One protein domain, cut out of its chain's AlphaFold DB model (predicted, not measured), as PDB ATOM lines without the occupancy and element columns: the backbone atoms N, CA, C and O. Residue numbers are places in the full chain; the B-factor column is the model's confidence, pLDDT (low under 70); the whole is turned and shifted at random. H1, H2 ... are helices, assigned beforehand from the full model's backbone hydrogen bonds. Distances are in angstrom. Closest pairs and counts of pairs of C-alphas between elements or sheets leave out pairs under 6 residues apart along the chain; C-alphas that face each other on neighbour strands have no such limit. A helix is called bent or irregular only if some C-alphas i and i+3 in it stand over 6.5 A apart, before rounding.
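This is residues 4 to 102 of the 333 residues of an uncharacterized protein of Mycobacterium riyadhense (UniProt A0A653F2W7). Two long helices, H2 and H5, run opposite ways and cross at an acute angle, with the closest approach at Gly 25 and Thr 76, while the short helix H1 lies across H5 beyond that crossing. At the far end, the loop of residues 37 to 51 and the two short helices H3 and H4 make a loose head between H2 and H5, and residues 95 to 102 of H5 stick out at the opposite end. The printed part has 99 residues with five named helices, H1 to H5 in chain order, and no named strand; the class is all helix. The whole is a rod spanning 63 by 25 by 23 A, only just loose and close to extended, with a radius of gyration of the C-alphas of 18.7 A.

H1, residues 4 to 9, begins at C-alpha 4 at (57.569, -56.356, -24.157). H2, residues 12 to 36, measures 35.7 A from first to last C-alpha and ends at C-alpha 36 at (29.157, -45.320, -35.813). H3 is residues 52 to 57 and H4 is residues 59 to 64. H3 is irregular: C-alphas 53 and 56 are 7.0 A apart. H5, residues 67 to 102, measures 50.9 A, has a kink of 30 degrees near residue 82 and ends at C-alpha 102 at (79.325, -54.912, -30.051).

H1 and H2 are close but not clearly touching; their closest C-alphas, those of Phe 7 and Arg 15, are 7.0 A apart. H1 touches H5 with the closest C-alphas at Thr 6 and Thr 91, 6.0 A apart, and about perpendicular at 79 degrees; of H5, residues 87 to 91 alone take part. H2 touches H5 through residues 69 to 83 of H5 alone, opposite ways at 36 degrees, a tilt only just steep; the C-alphas of Gly 25 and Thr 76 are the closest, 4.8 A apart. H2 and H3 are apart, and so are H3 and H5. H3 and H4 meet only through their link. H4 and H5 are close but not clearly touching, with the closest C-alphas, those of Leu 62 and Ile 68, 7.0 A apart. In H1, H2 and H4 every O i to N i+4 pair is within hydrogen-bond range; in H5 31 of 32 are, and in H3 0 of 2, beside 2 of 3 O i to N i+3 pairs.

The two C-alphas farthest apart are those of Asp 56 and Ser 102, at 64.1 A. The printed part has no cut. The link from H2 to H3 is long, with 15 residues, and in it residues 42 to 43 pair antiparallel with residues 46 to 47. The mean pLDDT of the printed part is 74.7; residues 35 to 36, residue 38 and residues 40 to 70 are under 70.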
ATOM      1  N   TRP A   4      58.067 -56.134 -25.519       81.62
ATOM      2  CA  TRP A   4      57.569 -56.356 -24.157       81.62
ATOM      3  C   TRP A   4      58.622 -56.164 -23.065       81.62
ATOM      4  O   TRP A   4      58.276 -55.815 -21.936       81.62
ATOM      5  N   GLN A   5      59.887 -56.421 -23.380       81.19
ATOM      6  CA  GLN A   5      61.002 -56.289 -22.452       81.19
ATOM      7  C   GLN A   5      61.362 -54.811 -22.295       81.19
ATOM      8  O   GLN A   5      61.331 -54.305 -21.178       81.19
ATOM      9  N   THR A   6      61.478 -54.088 -23.414       81.12
ATOM     10  CA  THR A   6      61.656 -52.630 -23.432       81.12
ATOM     11  C   THR A   6      60.551 -51.908 -22.659       81.12
ATOM     12  O   THR A   6      60.812 -50.981 -21.895       81.12
ATOM     13  N   PHE A   7      59.296 -52.349 -22.803       82.38
ATOM     14  CA  PHE A   7      58.191 -51.779 -22.035       82.38
ATOM     15  C   PHE A   7      58.371 -51.965 -20.517       82.38
ATOM     16  O   PHE A   7      58.065 -51.053 -19.749       82.38
ATOM     17  N   LYS A   8      58.868 -53.127 -20.070       86.38
ATOM     18  CA  LYS A   8      59.088 -53.427 -18.644       86.38
ATOM     19  C   LYS A   8      60.209 -52.592 -18.022       86.38
ATOM     20  O   LYS A   8      60.109 -52.302 -16.827       86.38
ATOM     21  N   ASP A   9      61.189 -52.170 -18.819       84.56
ATOM     22  CA  ASP A   9      62.345 -51.385 -18.367       84.56
ATOM     23  C   ASP A   9      62.020 -49.906 -18.108       84.56
ATOM     24  O   ASP A   9      62.744 -49.211 -17.392       84.56
ATOM     25  N   PHE A  10      60.884 -49.406 -18.604       84.69
ATOM     26  CA  PHE A  10      60.422 -48.069 -18.245       84.69
ATOM     27  C   PHE A  10      60.114 -47.944 -16.743       84.69
ATOM     28  O   PHE A  10      59.646 -48.875 -16.072       84.69
ATOM     29  N   LYS A  11      60.292 -46.730 -16.202       88.88
ATOM     30  CA  LYS A  11      59.891 -46.409 -14.823       88.88
ATOM     31  C   LYS A  11      58.414 -46.781 -14.600       88.88
ATOM     32  O   LYS A  11      57.609 -46.611 -15.517       88.88
ATOM     33  N   PRO A  12      58.023 -47.255 -13.399       88.50
ATOM     34  CA  PRO A  12      56.640 -47.651 -13.118       88.50
ATOM     35  C   PRO A  12      55.608 -46.567 -13.462       88.50
ATOM     36  O   PRO A  12      54.550 -46.876 -13.999       88.50
ATOM     37  N   SER A  13      55.944 -45.294 -13.228       87.44
ATOM     38  CA  SER A  13      55.106 -44.146 -13.589       87.44
ATOM     39  C   SER A  13      54.929 -43.993 -15.102       87.44
ATOM     40  O   SER A  13      53.815 -43.788 -15.572       87.44
ATOM     41  N   THR A  14      56.002 -44.146 -15.880       84.38
ATOM     42  CA  THR A  14      55.958 -44.105 -17.347       84.38
ATOM     43  C   THR A  14      55.158 -45.280 -17.902       84.38
ATOM     44  O   THR A  14      54.306 -45.077 -18.759       84.38
ATOM     45  N   ARG A  15      55.351 -46.495 -17.370       87.00
ATOM     46  CA  ARG A  15      54.540 -47.670 -17.737       87.00
ATOM     47  C   ARG A  15      53.060 -47.444 -17.469       87.00
ATOM     48  O   ARG A  15      52.239 -47.737 -18.332       87.00
ATOM     49  N   PHE A  16      52.733 -46.903 -16.297       88.00
ATOM     50  CA  PHE A  16      51.361 -46.580 -15.929       88.00
ATOM     51  C   PHE A  16      50.750 -45.563 -16.895       88.00
ATOM     52  O   PHE A  16      49.677 -45.817 -17.428       88.00
ATOM     53  N   LEU A  17      51.452 -44.467 -17.200       86.69
ATOM     54  CA  LEU A  17      50.978 -43.463 -18.158       86.69
ATOM     55  C   LEU A  17      50.779 -44.039 -19.566       86.69
ATOM     56  O   LEU A  17      49.768 -43.749 -20.198       86.69
ATOM     57  N   LEU A  18      51.699 -44.885 -20.040       85.50
ATOM     58  CA  LEU A  18      51.592 -45.540 -21.347       85.50
ATOM     59  C   LEU A  18      50.383 -46.486 -21.409       85.50
ATOM     60  O   LEU A  18      49.637 -46.453 -22.384       85.50
ATOM     61  N   VAL A  19      50.158 -47.290 -20.364       88.25
ATOM     62  CA  VAL A  19      49.007 -48.207 -20.279       88.25
ATOM     63  C   VAL A  19      47.703 -47.436 -20.159       88.25
ATOM     64  O   VAL A  19      46.756 -47.747 -20.868       88.25
ATOM     65  N   VAL A  20      47.646 -46.411 -19.307       87.44
ATOM     66  CA  VAL A  20      46.456 -45.568 -19.149       87.44
ATOM     67  C   VAL A  20      46.132 -44.854 -20.459       87.44
ATOM     68  O   VAL A  20      44.985 -44.894 -20.889       87.44
ATOM     69  N   SER A  21      47.128 -44.282 -21.142       84.19
ATOM     70  CA  SER A  21      46.949 -43.671 -22.466       84.19
ATOM     71  C   SER A  21      46.405 -44.677 -23.482       84.19
ATOM     72  O   SER A  21      45.419 -44.388 -24.156       84.19
ATOM     73  N   LEU A  22      46.995 -45.875 -23.555       84.12
ATOM     74  CA  LEU A  22      46.558 -46.931 -24.468       84.12
ATOM     75  C   LEU A  22      45.123 -47.385 -24.162       84.12
ATOM     76  O   LEU A  22      44.310 -47.490 -25.074       84.12
ATOM     77  N   VAL A  23      44.799 -47.634 -22.891       86.75
ATOM     78  CA  VAL A  23      43.468 -48.078 -22.451       86.75
ATOM     79  C   VAL A  23      42.424 -47.006 -22.734       86.75
ATOM     80  O   VAL A  23      41.380 -47.326 -23.299       86.75
ATOM     81  N   ILE A  24      42.704 -45.740 -22.406       83.31
ATOM     82  CA  ILE A  24      41.808 -44.624 -22.729       83.31
ATOM     83  C   ILE A  24      41.618 -44.542 -24.244       83.31
ATOM     84  O   ILE A  24      40.481 -44.459 -24.693       83.31
ATOM     85  N   GLY A  25      42.693 -44.636 -25.030       76.88
ATOM     86  CA  GLY A  25      42.624 -44.631 -26.491       76.88
ATOM     87  C   GLY A  25      41.767 -45.768 -27.054       76.88
ATOM     88  O   GLY A  25      40.868 -45.520 -27.849       76.88
ATOM     89  N   VAL A  26      41.974 -47.011 -26.612       82.38
ATOM     90  CA  VAL A  26      41.186 -48.174 -27.064       82.38
ATOM     91  C   VAL A  26      39.716 -48.043 -26.665       82.38
ATOM     92  O   VAL A  26      38.841 -48.298 -27.491       82.38
ATOM     93  N   LEU A  27      39.431 -47.606 -25.434       81.00
ATOM     94  CA  LEU A  27      38.063 -47.353 -24.977       81.00
ATOM     95  C   LEU A  27      37.392 -46.252 -25.805       81.00
ATOM     96  O   LEU A  27      36.234 -46.404 -26.186       81.00
ATOM     97  N   PHE A  28      38.118 -45.182 -26.134       76.25
ATOM     98  CA  PHE A  28      37.615 -44.108 -26.990       76.25
ATOM     99  C   PHE A  28      37.356 -44.607 -28.415       76.25
ATOM    100  O   PHE A  28      36.309 -44.319 -28.987       76.25
ATOM    101  N   CYS A  29      38.244 -45.442 -28.956       78.06
ATOM    102  CA  CYS A  29      38.076 -46.065 -30.267       78.06
ATOM    103  C   CYS A  29      36.837 -46.971 -30.316       78.06
ATOM    104  O   CYS A  29      36.047 -46.888 -31.254       78.06
ATOM    105  N   ALA A  30      36.643 -47.810 -29.294       79.50
ATOM    106  CA  ALA A  30      35.478 -48.685 -29.176       79.50
ATOM    107  C   ALA A  30      34.178 -47.881 -29.032       79.50
ATOM    108  O   ALA A  30      33.165 -48.233 -29.633       79.50
ATOM    109  N   ALA A  31      34.215 -46.776 -28.283       73.50
ATOM    110  CA  ALA A  31      33.080 -45.877 -28.122       73.50
ATOM    111  C   ALA A  31      32.708 -45.166 -29.433       73.50
ATOM    112  O   ALA A  31      31.528 -45.097 -29.780       73.50
ATOM    113  N   LEU A  32      33.700 -44.686 -30.190       72.44
ATOM    114  CA  LEU A  32      33.494 -44.084 -31.511       72.44
ATOM    115  C   LEU A  32      32.945 -45.106 -32.511       72.44
ATOM    116  O   LEU A  32      31.983 -44.807 -33.211       72.44
ATOM    117  N   TRP A  33      33.497 -46.321 -32.533       75.88
ATOM    118  CA  TRP A  33      33.011 -47.405 -33.390       75.88
ATOM    119  C   TRP A  33      31.569 -47.807 -33.060       75.88
ATOM    120  O   TRP A  33      30.735 -47.930 -33.951       75.88
ATOM    121  N   ALA A  34      31.238 -47.960 -31.778       72.12
ATOM    122  CA  ALA A  34      29.875 -48.264 -31.352       72.12
ATOM    123  C   ALA A  34      28.896 -47.127 -31.699       72.12
ATOM    124  O   ALA A  34      27.769 -47.394 -32.114       72.12
ATOM    125  N   THR A  35      29.344 -45.871 -31.607       68.69
ATOM    126  CA  THR A  35      28.562 -44.705 -32.041       68.69
ATOM    127  C   THR A  35      28.289 -44.738 -33.549       68.69
ATOM    128  O   THR A  35      27.164 -44.454 -33.961       68.69
ATOM    129  N   ASP A  36      29.276 -45.141 -34.357       68.81
ATOM    130  CA  ASP A  36      29.157 -45.320 -35.813       68.81
ATOM    131  C   ASP A  36      28.188 -46.460 -36.184       68.81
ATOM    132  O   ASP A  36      27.348 -46.318 -37.069       68.81
ATOM    133  N   GLN A  37      28.189 -47.552 -35.412       74.06
ATOM    134  CA  GLN A  37      27.202 -48.642 -35.510       74.06
ATOM    135  C   GLN A  37      25.825 -48.288 -34.914       74.06
ATOM    136  O   GLN A  37      24.950 -49.144 -34.784       74.06
ATOM    137  N   ASN A  38      25.613 -47.018 -34.561       69.56
ATOM    138  CA  ASN A  38      24.377 -46.479 -34.012       69.56
ATOM    139  C   ASN A  38      23.972 -47.037 -32.633       69.56
ATOM    140  O   ASN A  38      22.840 -46.828 -32.196       69.56
ATOM    141  N   ILE A  39      24.897 -47.673 -31.914       70.75
ATOM    142  CA  ILE A  39      24.708 -48.137 -30.537       70.75
ATOM    143  C   ILE A  39      24.852 -46.932 -29.597       70.75
ATOM    144  O   ILE A  39      25.832 -46.188 -29.667       70.75
ATOM    145  N   ASP A  40      23.879 -46.717 -28.709       66.19
ATOM    146  CA  ASP A  40      23.934 -45.625 -27.733       66.19
ATOM    147  C   ASP A  40      24.913 -45.963 -26.600       66.19
ATOM    148  O   ASP A  40      24.585 -46.676 -25.648       66.19
ATOM    149  N   VAL A  41      26.131 -45.431 -26.695       63.84
ATOM    150  CA  VAL A  41      27.147 -45.548 -25.646       63.84
ATOM    151  C   VAL A  41      27.075 -44.333 -24.725       63.84
ATOM    152  O   VAL A  41      27.424 -43.217 -25.110       63.84
ATOM    153  N   LYS A  42      26.647 -44.558 -23.479       64.69
ATOM    154  CA  LYS A  42      26.662 -43.552 -22.408       64.69
ATOM    155  C   LYS A  42      27.808 -43.849 -21.450       64.69
ATOM    156  O   LYS A  42      27.827 -44.907 -20.824       64.69
ATOM    157  N   PHE A  43      28.743 -42.913 -21.304       58.69
ATOM    158  CA  PHE A  43      29.758 -42.978 -20.250       58.69
ATOM    159  C   PHE A  43      29.262 -42.177 -19.048       58.69
ATOM    160  O   PHE A  43      29.298 -40.948 -19.048       58.69
ATOM    161  N   ALA A  44      28.768 -42.882 -18.025       66.69
ATOM    162  CA  ALA A  44      28.104 -42.288 -16.863       66.69
ATOM    163  C   ALA A  44      26.957 -41.337 -17.276       66.69
ATOM    164  O   ALA A  44      25.939 -41.793 -17.790       66.69
ATOM    165  N   SER A  45      27.110 -40.029 -17.064       60.19
ATOM    166  CA  SER A  45      26.133 -38.989 -17.418       60.19
ATOM    167  C   SER A  45      26.418 -38.294 -18.755       60.19
ATOM    168  O   SER A  45      25.737 -37.328 -19.096       60.19
ATOM    169  N   TYR A  46      27.430 -38.739 -19.500       57.75
ATOM    170  CA  TYR A  46      27.884 -38.098 -20.728       57.75
ATOM    171  C   TYR A  46      27.468 -38.920 -21.955       57.75
ATOM    172  O   TYR A  46      27.867 -40.076 -22.119       57.75
ATOM    173  N   ASP A  47      26.638 -38.315 -22.804       64.56
ATOM    174  CA  ASP A  47      26.198 -38.879 -24.079       64.56
ATOM    175  C   ASP A  47      27.151 -38.415 -25.188       64.56
ATOM    176  O   ASP A  47      27.226 -37.225 -25.499       64.56
ATOM    177  N   LEU A  48      27.896 -39.357 -25.775       60.16
ATOM    178  CA  LEU A  48      28.848 -39.086 -26.858       60.16
ATOM    179  C   LEU A  48      28.163 -38.582 -28.134       60.16
ATOM    180  O   LEU A  48      28.760 -37.786 -28.857       60.16
ATOM    181  N   LYS A  49      26.911 -38.984 -28.392       57.94
ATOM    182  CA  LYS A  49      26.117 -38.442 -29.506       57.94
ATOM    183  C   LYS A  49      25.593 -37.043 -29.199       57.94
ATOM    184  O   LYS A  49      25.325 -36.281 -30.124       57.94
ATOM    185  N   ARG A  50      25.374 -36.706 -27.922       63.25
ATOM    186  CA  ARG A  50      24.710 -35.453 -27.511       63.25
ATOM    187  C   ARG A  50      25.334 -34.852 -26.250       63.25
ATOM    188  O   ARG A  50      24.683 -34.833 -25.200       63.25
ATOM    189  N   PRO A  51      26.553 -34.300 -26.343       63.09
ATOM    190  CA  PRO A  51      27.230 -33.745 -25.182       63.09
ATOM    191  C   PRO A  51      26.420 -32.574 -24.612       63.09
ATOM    192  O   PRO A  51      26.085 -31.648 -25.347       63.09
ATOM    193  N   SER A  52      26.086 -32.611 -23.320       66.44
ATOM    194  CA  SER A  52      25.150 -31.667 -22.677       66.44
ATOM    195  C   SER A  52      25.553 -30.194 -22.820       66.44
ATOM    196  O   SER A  52      24.707 -29.355 -23.099       66.44
ATOM    197  N   PHE A  53      26.847 -29.883 -22.729       65.50
ATOM    198  CA  PHE A  53      27.396 -28.527 -22.900       65.50
ATOM    199  C   PHE A  53      27.360 -28.001 -24.349       65.50
ATOM    200  O   PHE A  53      27.640 -26.830 -24.583       65.50
ATOM    201  N   LEU A  54      27.042 -28.858 -25.324       58.72
ATOM    202  CA  LEU A  54      26.939 -28.510 -26.744       58.72
ATOM    203  C   LEU A  54      25.496 -28.516 -27.260       58.72
ATOM    204  O   LEU A  54      25.268 -28.176 -28.420       58.72
ATOM    205  N   GLN A  55      24.521 -28.879 -26.419       62.94
ATOM    206  CA  GLN A  55      23.113 -28.937 -26.825       62.94
ATOM    207  C   GLN A  55      22.554 -27.544 -27.161       62.94
ATOM    208  O   GLN A  55      21.750 -27.421 -28.082       62.94
ATOM    209  N   ASP A  56      23.071 -26.494 -26.520       60.59
ATOM    210  CA  ASP A  56      22.639 -25.107 -26.739       60.59
ATOM    211  C   ASP A  56      23.164 -24.487 -28.051       60.59
ATOM    212  O   ASP A  56      22.624 -23.488 -28.523       60.59
ATOM    213  N   TYR A  57      24.191 -25.075 -28.683       58.19
ATOM    214  CA  TYR A  57      24.882 -24.496 -29.851       58.19
ATOM    215  C   TYR A  57      24.354 -24.975 -31.218       58.19
ATOM    216  O   TYR A  57      24.967 -24.713 -32.251       58.19
ATOM    217  N   GLY A  58      23.195 -25.637 -31.252       53.41
ATOM    218  CA  GLY A  58      22.551 -26.069 -32.494       53.41
ATOM    219  C   GLY A  58      23.101 -27.399 -33.018       53.41
ATOM    220  O   GLY A  58      24.146 -27.481 -33.663       53.41
ATOM    221  N   HIS A  59      22.332 -28.467 -32.804       53.00
ATOM    222  CA  HIS A  59      22.682 -29.855 -33.130       53.00
ATOM    223  C   HIS A  59      23.023 -30.134 -34.606       53.00
ATOM    224  O   HIS A  59      23.635 -31.158 -34.902       53.00
ATOM    225  N   MET A  60      22.633 -29.264 -35.546       54.03
ATOM    226  CA  MET A  60      22.854 -29.516 -36.974       54.03
ATOM    227  C   MET A  60      24.328 -29.439 -37.372       54.03
ATOM    228  O   MET A  60      24.747 -30.252 -38.184       54.03
ATOM    229  N   TRP A  61      25.143 -28.537 -36.813       49.91
ATOM    230  CA  TRP A  61      26.567 -28.448 -37.187       49.91
ATOM    231  C   TRP A  61      27.366 -29.663 -36.693       49.91
ATOM    232  O   TRP A  61      28.175 -30.222 -37.429       49.91
ATOM    233  N   LEU A  62      27.047 -30.130 -35.483       51.84
ATOM    234  CA  LEU A  62      27.653 -31.302 -34.846       51.84
ATOM    235  C   LEU A  62      27.246 -32.633 -35.487       51.84
ATOM    236  O   LEU A  62      28.070 -33.540 -35.570       51.84
ATOM    237  N   ASN A  63      25.996 -32.743 -35.949       53.50
ATOM    238  CA  ASN A  63      25.486 -33.945 -36.614       53.50
ATOM    239  C   ASN A  63      25.761 -33.968 -38.128       53.50
ATOM    240  O   ASN A  63      25.791 -35.046 -38.711       53.50
ATOM    241  N   SER A  64      25.908 -32.809 -38.789       51.06
ATOM    242  CA  SER A  64      26.016 -32.741 -40.261       51.06
ATOM    243  C   SER A  64      27.426 -32.950 -40.796       51.06
ATOM    244  O   SER A  64      27.581 -33.329 -41.951       51.06
ATOM    245  N   HIS A  65      28.452 -32.702 -39.987       50.84
ATOM    246  CA  HIS A  65      29.839 -32.895 -40.382       50.84
ATOM    247  C   HIS A  65      30.514 -33.659 -39.258       50.84
ATOM    248  O   HIS A  65      30.417 -33.250 -38.106       50.84
ATOM    249  N   ALA A  66      31.188 -34.760 -39.593       58.47
ATOM    250  CA  ALA A  66      31.902 -35.682 -38.707       58.47
ATOM    251  C   ALA A  66      33.065 -35.035 -37.910       58.47
ATOM    252  O   ALA A  66      34.113 -35.637 -37.726       58.47
ATOM    253  N   TYR A  67      32.925 -33.788 -37.461       62.25
ATOM    254  CA  TYR A  67      33.941 -32.941 -36.860       62.25
ATOM    255  C   TYR A  67      34.382 -33.461 -35.491       62.25
ATOM    256  O   TYR A  67      35.574 -33.682 -35.286       62.25
ATOM    257  N   ILE A  68      33.437 -33.737 -34.580       65.44
ATOM    258  CA  ILE A  68      33.771 -34.352 -33.285       65.44
ATOM    259  C   ILE A  68      34.364 -35.734 -33.503       65.44
ATOM    260  O   ILE A  68      35.381 -36.044 -32.891       65.44
ATOM    261  N   THR A  69      33.788 -36.542 -34.392       65.50
ATOM    262  CA  THR A  69      34.296 -37.883 -34.698       65.50
ATOM    263  C   THR A  69      35.713 -37.829 -35.271       65.50
ATOM    264  O   THR A  69      36.554 -38.615 -34.855       65.50
ATOM    265  N   ASN A  70      36.031 -36.854 -36.129       67.56
ATOM    266  CA  ASN A  70      37.367 -36.660 -36.701       67.56
ATOM    267  C   ASN A  70      38.391 -36.180 -35.666       67.56
ATOM    268  O   ASN A  70      39.493 -36.723 -35.606       67.56
ATOM    269  N   ILE A  71      38.048 -35.199 -34.821       71.44
ATOM    270  CA  ILE A  71      38.929 -34.756 -33.725       71.44
ATOM    271  C   ILE A  71      39.158 -35.904 -32.743       71.44
ATOM    272  O   ILE A  71      40.286 -36.162 -32.326       71.44
ATOM    273  N   SER A  72      38.092 -36.630 -32.417       70.81
ATOM    274  CA  SER A  72      38.118 -37.778 -31.517       70.81
ATOM    275  C   SER A  72      38.942 -38.927 -32.093       70.81
ATOM    276  O   SER A  72      39.719 -39.535 -31.365       70.81
ATOM    277  N   ALA A  73      38.849 -39.188 -33.398       70.25
ATOM    278  CA  ALA A  73      39.675 -40.166 -34.099       70.25
ATOM    279  C   ALA A  73      41.155 -39.749 -34.113       70.25
ATOM    280  O   ALA A  73      42.021 -40.581 -33.850       70.25
ATOM    281  N   GLY A  74      41.456 -38.463 -34.325       73.75
ATOM    282  CA  GLY A  74      42.817 -37.926 -34.223       73.75
ATOM    283  C   GLY A  74      43.402 -38.060 -32.813       73.75
ATOM    284  O   GLY A  74      44.531 -38.520 -32.648       73.75
ATOM    285  N   PHE A  75      42.613 -37.743 -31.783       76.31
ATOM    286  CA  PHE A  75      43.005 -37.908 -30.383       76.31
ATOM    287  C   PHE A  75      43.177 -39.386 -29.998       76.31
ATOM    288  O   PHE A  75      44.137 -39.744 -29.322       76.31
ATOM    289  N   THR A  76      42.306 -40.264 -30.500       75.19
ATOM    290  CA  THR A  76      42.426 -41.725 -30.354       75.19
ATOM    291  C   THR A  76      43.720 -42.237 -30.978       75.19
ATOM    292  O   THR A  76      44.480 -42.959 -30.333       75.19
ATOM    293  N   GLY A  77      44.004 -41.817 -32.215       74.31
ATOM    294  CA  GLY A  77      45.236 -42.151 -32.921       74.31
ATOM    295  C   GLY A  77      46.478 -41.671 -32.174       74.31
ATOM    296  O   GLY A  77      47.462 -42.399 -32.110       74.31
ATOM    297  N   PHE A  78      46.420 -40.503 -31.530       82.75
ATOM    298  CA  PHE A  78      47.493 -40.003 -30.671       82.75
ATOM    299  C   PHE A  78      47.668 -40.851 -29.400       82.75
ATOM    300  O   PHE A  78      48.778 -41.292 -29.106       82.75
ATOM    301  N   LEU A  79      46.582 -41.133 -28.672       80.31
ATOM    302  CA  LEU A  79      46.611 -41.882 -27.408       80.31
ATOM    303  C   LEU A  79      47.072 -43.335 -27.559       80.31
ATOM    304  O   LEU A  79      47.645 -43.884 -26.618       80.31
ATOM    305  N   ILE A  80      46.834 -43.947 -28.721       79.25
ATOM    306  CA  ILE A  80      47.316 -45.293 -29.054       79.25
ATOM    307  C   ILE A  80      48.701 -45.224 -29.712       79.25
ATOM    308  O   ILE A  80      49.608 -45.974 -29.349       79.25
ATOM    309  N   GLY A  81      48.878 -44.314 -30.670       79.50
ATOM    310  CA  GLY A  81      50.074 -44.218 -31.500       79.50
ATOM    311  C   GLY A  81      51.308 -43.752 -30.737       79.50
ATOM    312  O   GLY A  81      52.371 -44.342 -30.910       79.50
ATOM    313  N   VAL A  82      51.186 -42.751 -29.858       84.81
ATOM    314  CA  VAL A  82      52.331 -42.219 -29.099       84.81
ATOM    315  C   VAL A  82      52.943 -43.271 -28.170       84.81
ATOM    316  O   VAL A  82      54.161 -43.446 -28.232       84.81
ATOM    317  N   PRO A  83      52.173 -44.028 -27.362       76.50
ATOM    318  CA  PRO A  83      52.748 -45.085 -26.538       76.50
ATOM    319  C   PRO A  83      53.454 -46.179 -27.341       76.50
ATOM    320  O   PRO A  83      54.561 -46.581 -26.988       76.50
ATOM    321  N   VAL A  84      52.842 -46.640 -28.435       81.12
ATOM    322  CA  VAL A  84      53.426 -47.681 -29.294       81.12
ATOM    323  C   VAL A  84      54.700 -47.170 -29.969       81.12
ATOM    324  O   VAL A  84      55.731 -47.841 -29.913       81.12
ATOM    325  N   ALA A  85      54.668 -45.962 -30.539       83.38
ATOM    326  CA  ALA A  85      55.829 -45.332 -31.160       83.38
ATOM    327  C   ALA A  85      56.965 -45.105 -30.155       83.38
ATOM    328  O   ALA A  85      58.118 -45.355 -30.489       83.38
ATOM    329  N   ALA A  86      56.657 -44.699 -28.920       82.38
ATOM    330  CA  ALA A  86      57.656 -44.509 -27.870       82.38
ATOM    331  C   ALA A  86      58.377 -45.818 -27.509       82.38
ATOM    332  O   ALA A  86      59.603 -45.834 -27.413       82.38
ATOM    333  N   VAL A  87      57.643 -46.929 -27.359       83.06
ATOM    334  CA  VAL A  87      58.246 -48.245 -27.076       83.06
ATOM    335  C   VAL A  87      59.069 -48.739 -28.271       83.06
ATOM    336  O   VAL A  87      60.175 -49.247 -28.082       83.06
ATOM    337  N   ILE A  88      58.576 -48.562 -29.503       85.25
ATOM    338  CA  ILE A  88      59.303 -48.944 -30.726       85.25
ATOM    339  C   ILE A  88      60.594 -48.130 -30.872       85.25
ATOM    340  O   ILE A  88      61.658 -48.707 -31.082       85.25
ATOM    341  N   LEU A  89      60.525 -46.805 -30.717       84.44
ATOM    342  CA  LEU A  89      61.683 -45.916 -30.826       84.44
ATOM    343  C   LEU A  89      62.739 -46.246 -29.763       84.44
ATOM    344  O   LEU A  89      63.928 -46.311 -30.075       84.44
ATOM    345  N   ALA A  90      62.308 -46.502 -28.525       82.50
ATOM    346  CA  ALA A  90      63.201 -46.934 -27.455       82.50
ATOM    347  C   ALA A  90      63.854 -48.286 -27.777       82.50
ATOM    348  O   ALA A  90      65.060 -48.428 -27.609       82.50
ATOM    349  N   THR A  91      63.089 -49.241 -28.316       82.19
ATOM    350  CA  THR A  91      63.619 -50.557 -28.713       82.19
ATOM    351  C   THR A  91      64.689 -50.411 -29.796       82.19
ATOM    352  O   THR A  91      65.780 -50.949 -29.643       82.19
ATOM    353  N   PHE A  92      64.437 -49.610 -30.838       85.69
ATOM    354  CA  PHE A  92      65.440 -49.342 -31.875       85.69
ATOM    355  C   PHE A  92      66.678 -48.623 -31.346       85.69
ATOM    356  O   PHE A  92      67.778 -48.859 -31.839       85.69
ATOM    357  N   THR A  93      66.507 -47.732 -30.370       84.38
ATOM    358  CA  THR A  93      67.630 -47.018 -29.758       84.38
ATOM    359  C   THR A  93      68.516 -47.991 -28.984       84.38
ATOM    360  O   THR A  93      69.717 -48.014 -29.227       84.38
ATOM    361  N   ILE A  94      67.920 -48.859 -28.159       85.25
ATOM    362  CA  ILE A  94      68.641 -49.896 -27.404       85.25
ATOM    363  C   ILE A  94      69.342 -50.868 -28.355       85.25
ATOM    364  O   ILE A  94      70.546 -51.067 -28.238       85.25
ATOM    365  N   ASP A  95      68.636 -51.410 -29.353       85.81
ATOM    366  CA  ASP A  95      69.238 -52.355 -30.304       85.81
ATOM    367  C   ASP A  95      70.388 -51.696 -31.102       85.81
ATOM    368  O   ASP A  95      71.391 -52.341 -31.417       85.81
ATOM    369  N   ARG A  96      70.284 -50.395 -31.419       87.06
ATOM    370  CA  ARG A  96      71.360 -49.635 -32.075       87.06
ATOM    371  C   ARG A  96      72.553 -49.415 -31.147       87.06
ATOM    372  O   ARG A  96      73.688 -49.510 -31.612       87.06
ATOM    373  N   GLU A  97      72.316 -49.089 -29.882       88.31
ATOM    374  CA  GLU A  97      73.366 -48.903 -28.877       88.31
ATOM    375  C   GLU A  97      74.100 -50.215 -28.588       88.31
ATOM    376  O   GLU A  97      75.332 -50.238 -28.613       88.31
ATOM    377  N   ASP A  98      73.365 -51.315 -28.427       88.44
ATOM    378  CA  ASP A  98      73.922 -52.655 -28.239       88.44
ATOM    379  C   ASP A  98      74.759 -53.083 -29.446       88.44
ATOM    380  O   ASP A  98      75.890 -53.556 -29.286       88.44
ATOM    381  N   LYS A  99      74.258 -52.848 -30.666       90.19
ATOM    382  CA  LYS A  99      75.022 -53.107 -31.891       90.19
ATOM    383  C   LYS A  99      76.293 -52.263 -31.954       90.19
ATOM    384  O   LYS A  99      77.368 -52.808 -32.181       90.19
ATOM    385  N   ALA A 100      76.202 -50.957 -31.710       91.00
ATOM    386  CA  ALA A 100      77.366 -50.073 -31.739       91.00
ATOM    387  C   ALA A 100      78.416 -50.454 -30.678       91.00
ATOM    388  O   ALA A 100      79.620 -50.347 -30.924       91.00
ATOM    389  N   ALA A 101      77.978 -50.913 -29.503       89.69
ATOM    390  CA  ALA A 101      78.865 -51.423 -28.465       89.69
ATOM    391  C   ALA A 101      79.540 -52.739 -28.885       89.69
ATOM    392  O   ALA A 101      80.752 -52.876 -28.717       89.69
ATOM    393  N   SER A 102      78.788 -53.671 -29.477       92.19
ATOM    394  CA  SER A 102      79.325 -54.912 -30.051       92.19
ATOM    395  C   SER A 102      80.364 -54.631 -31.142       92.19
ATOM    396  O   SER A 102      81.476 -55.156 -31.084       92.19
TER     397      SER A 102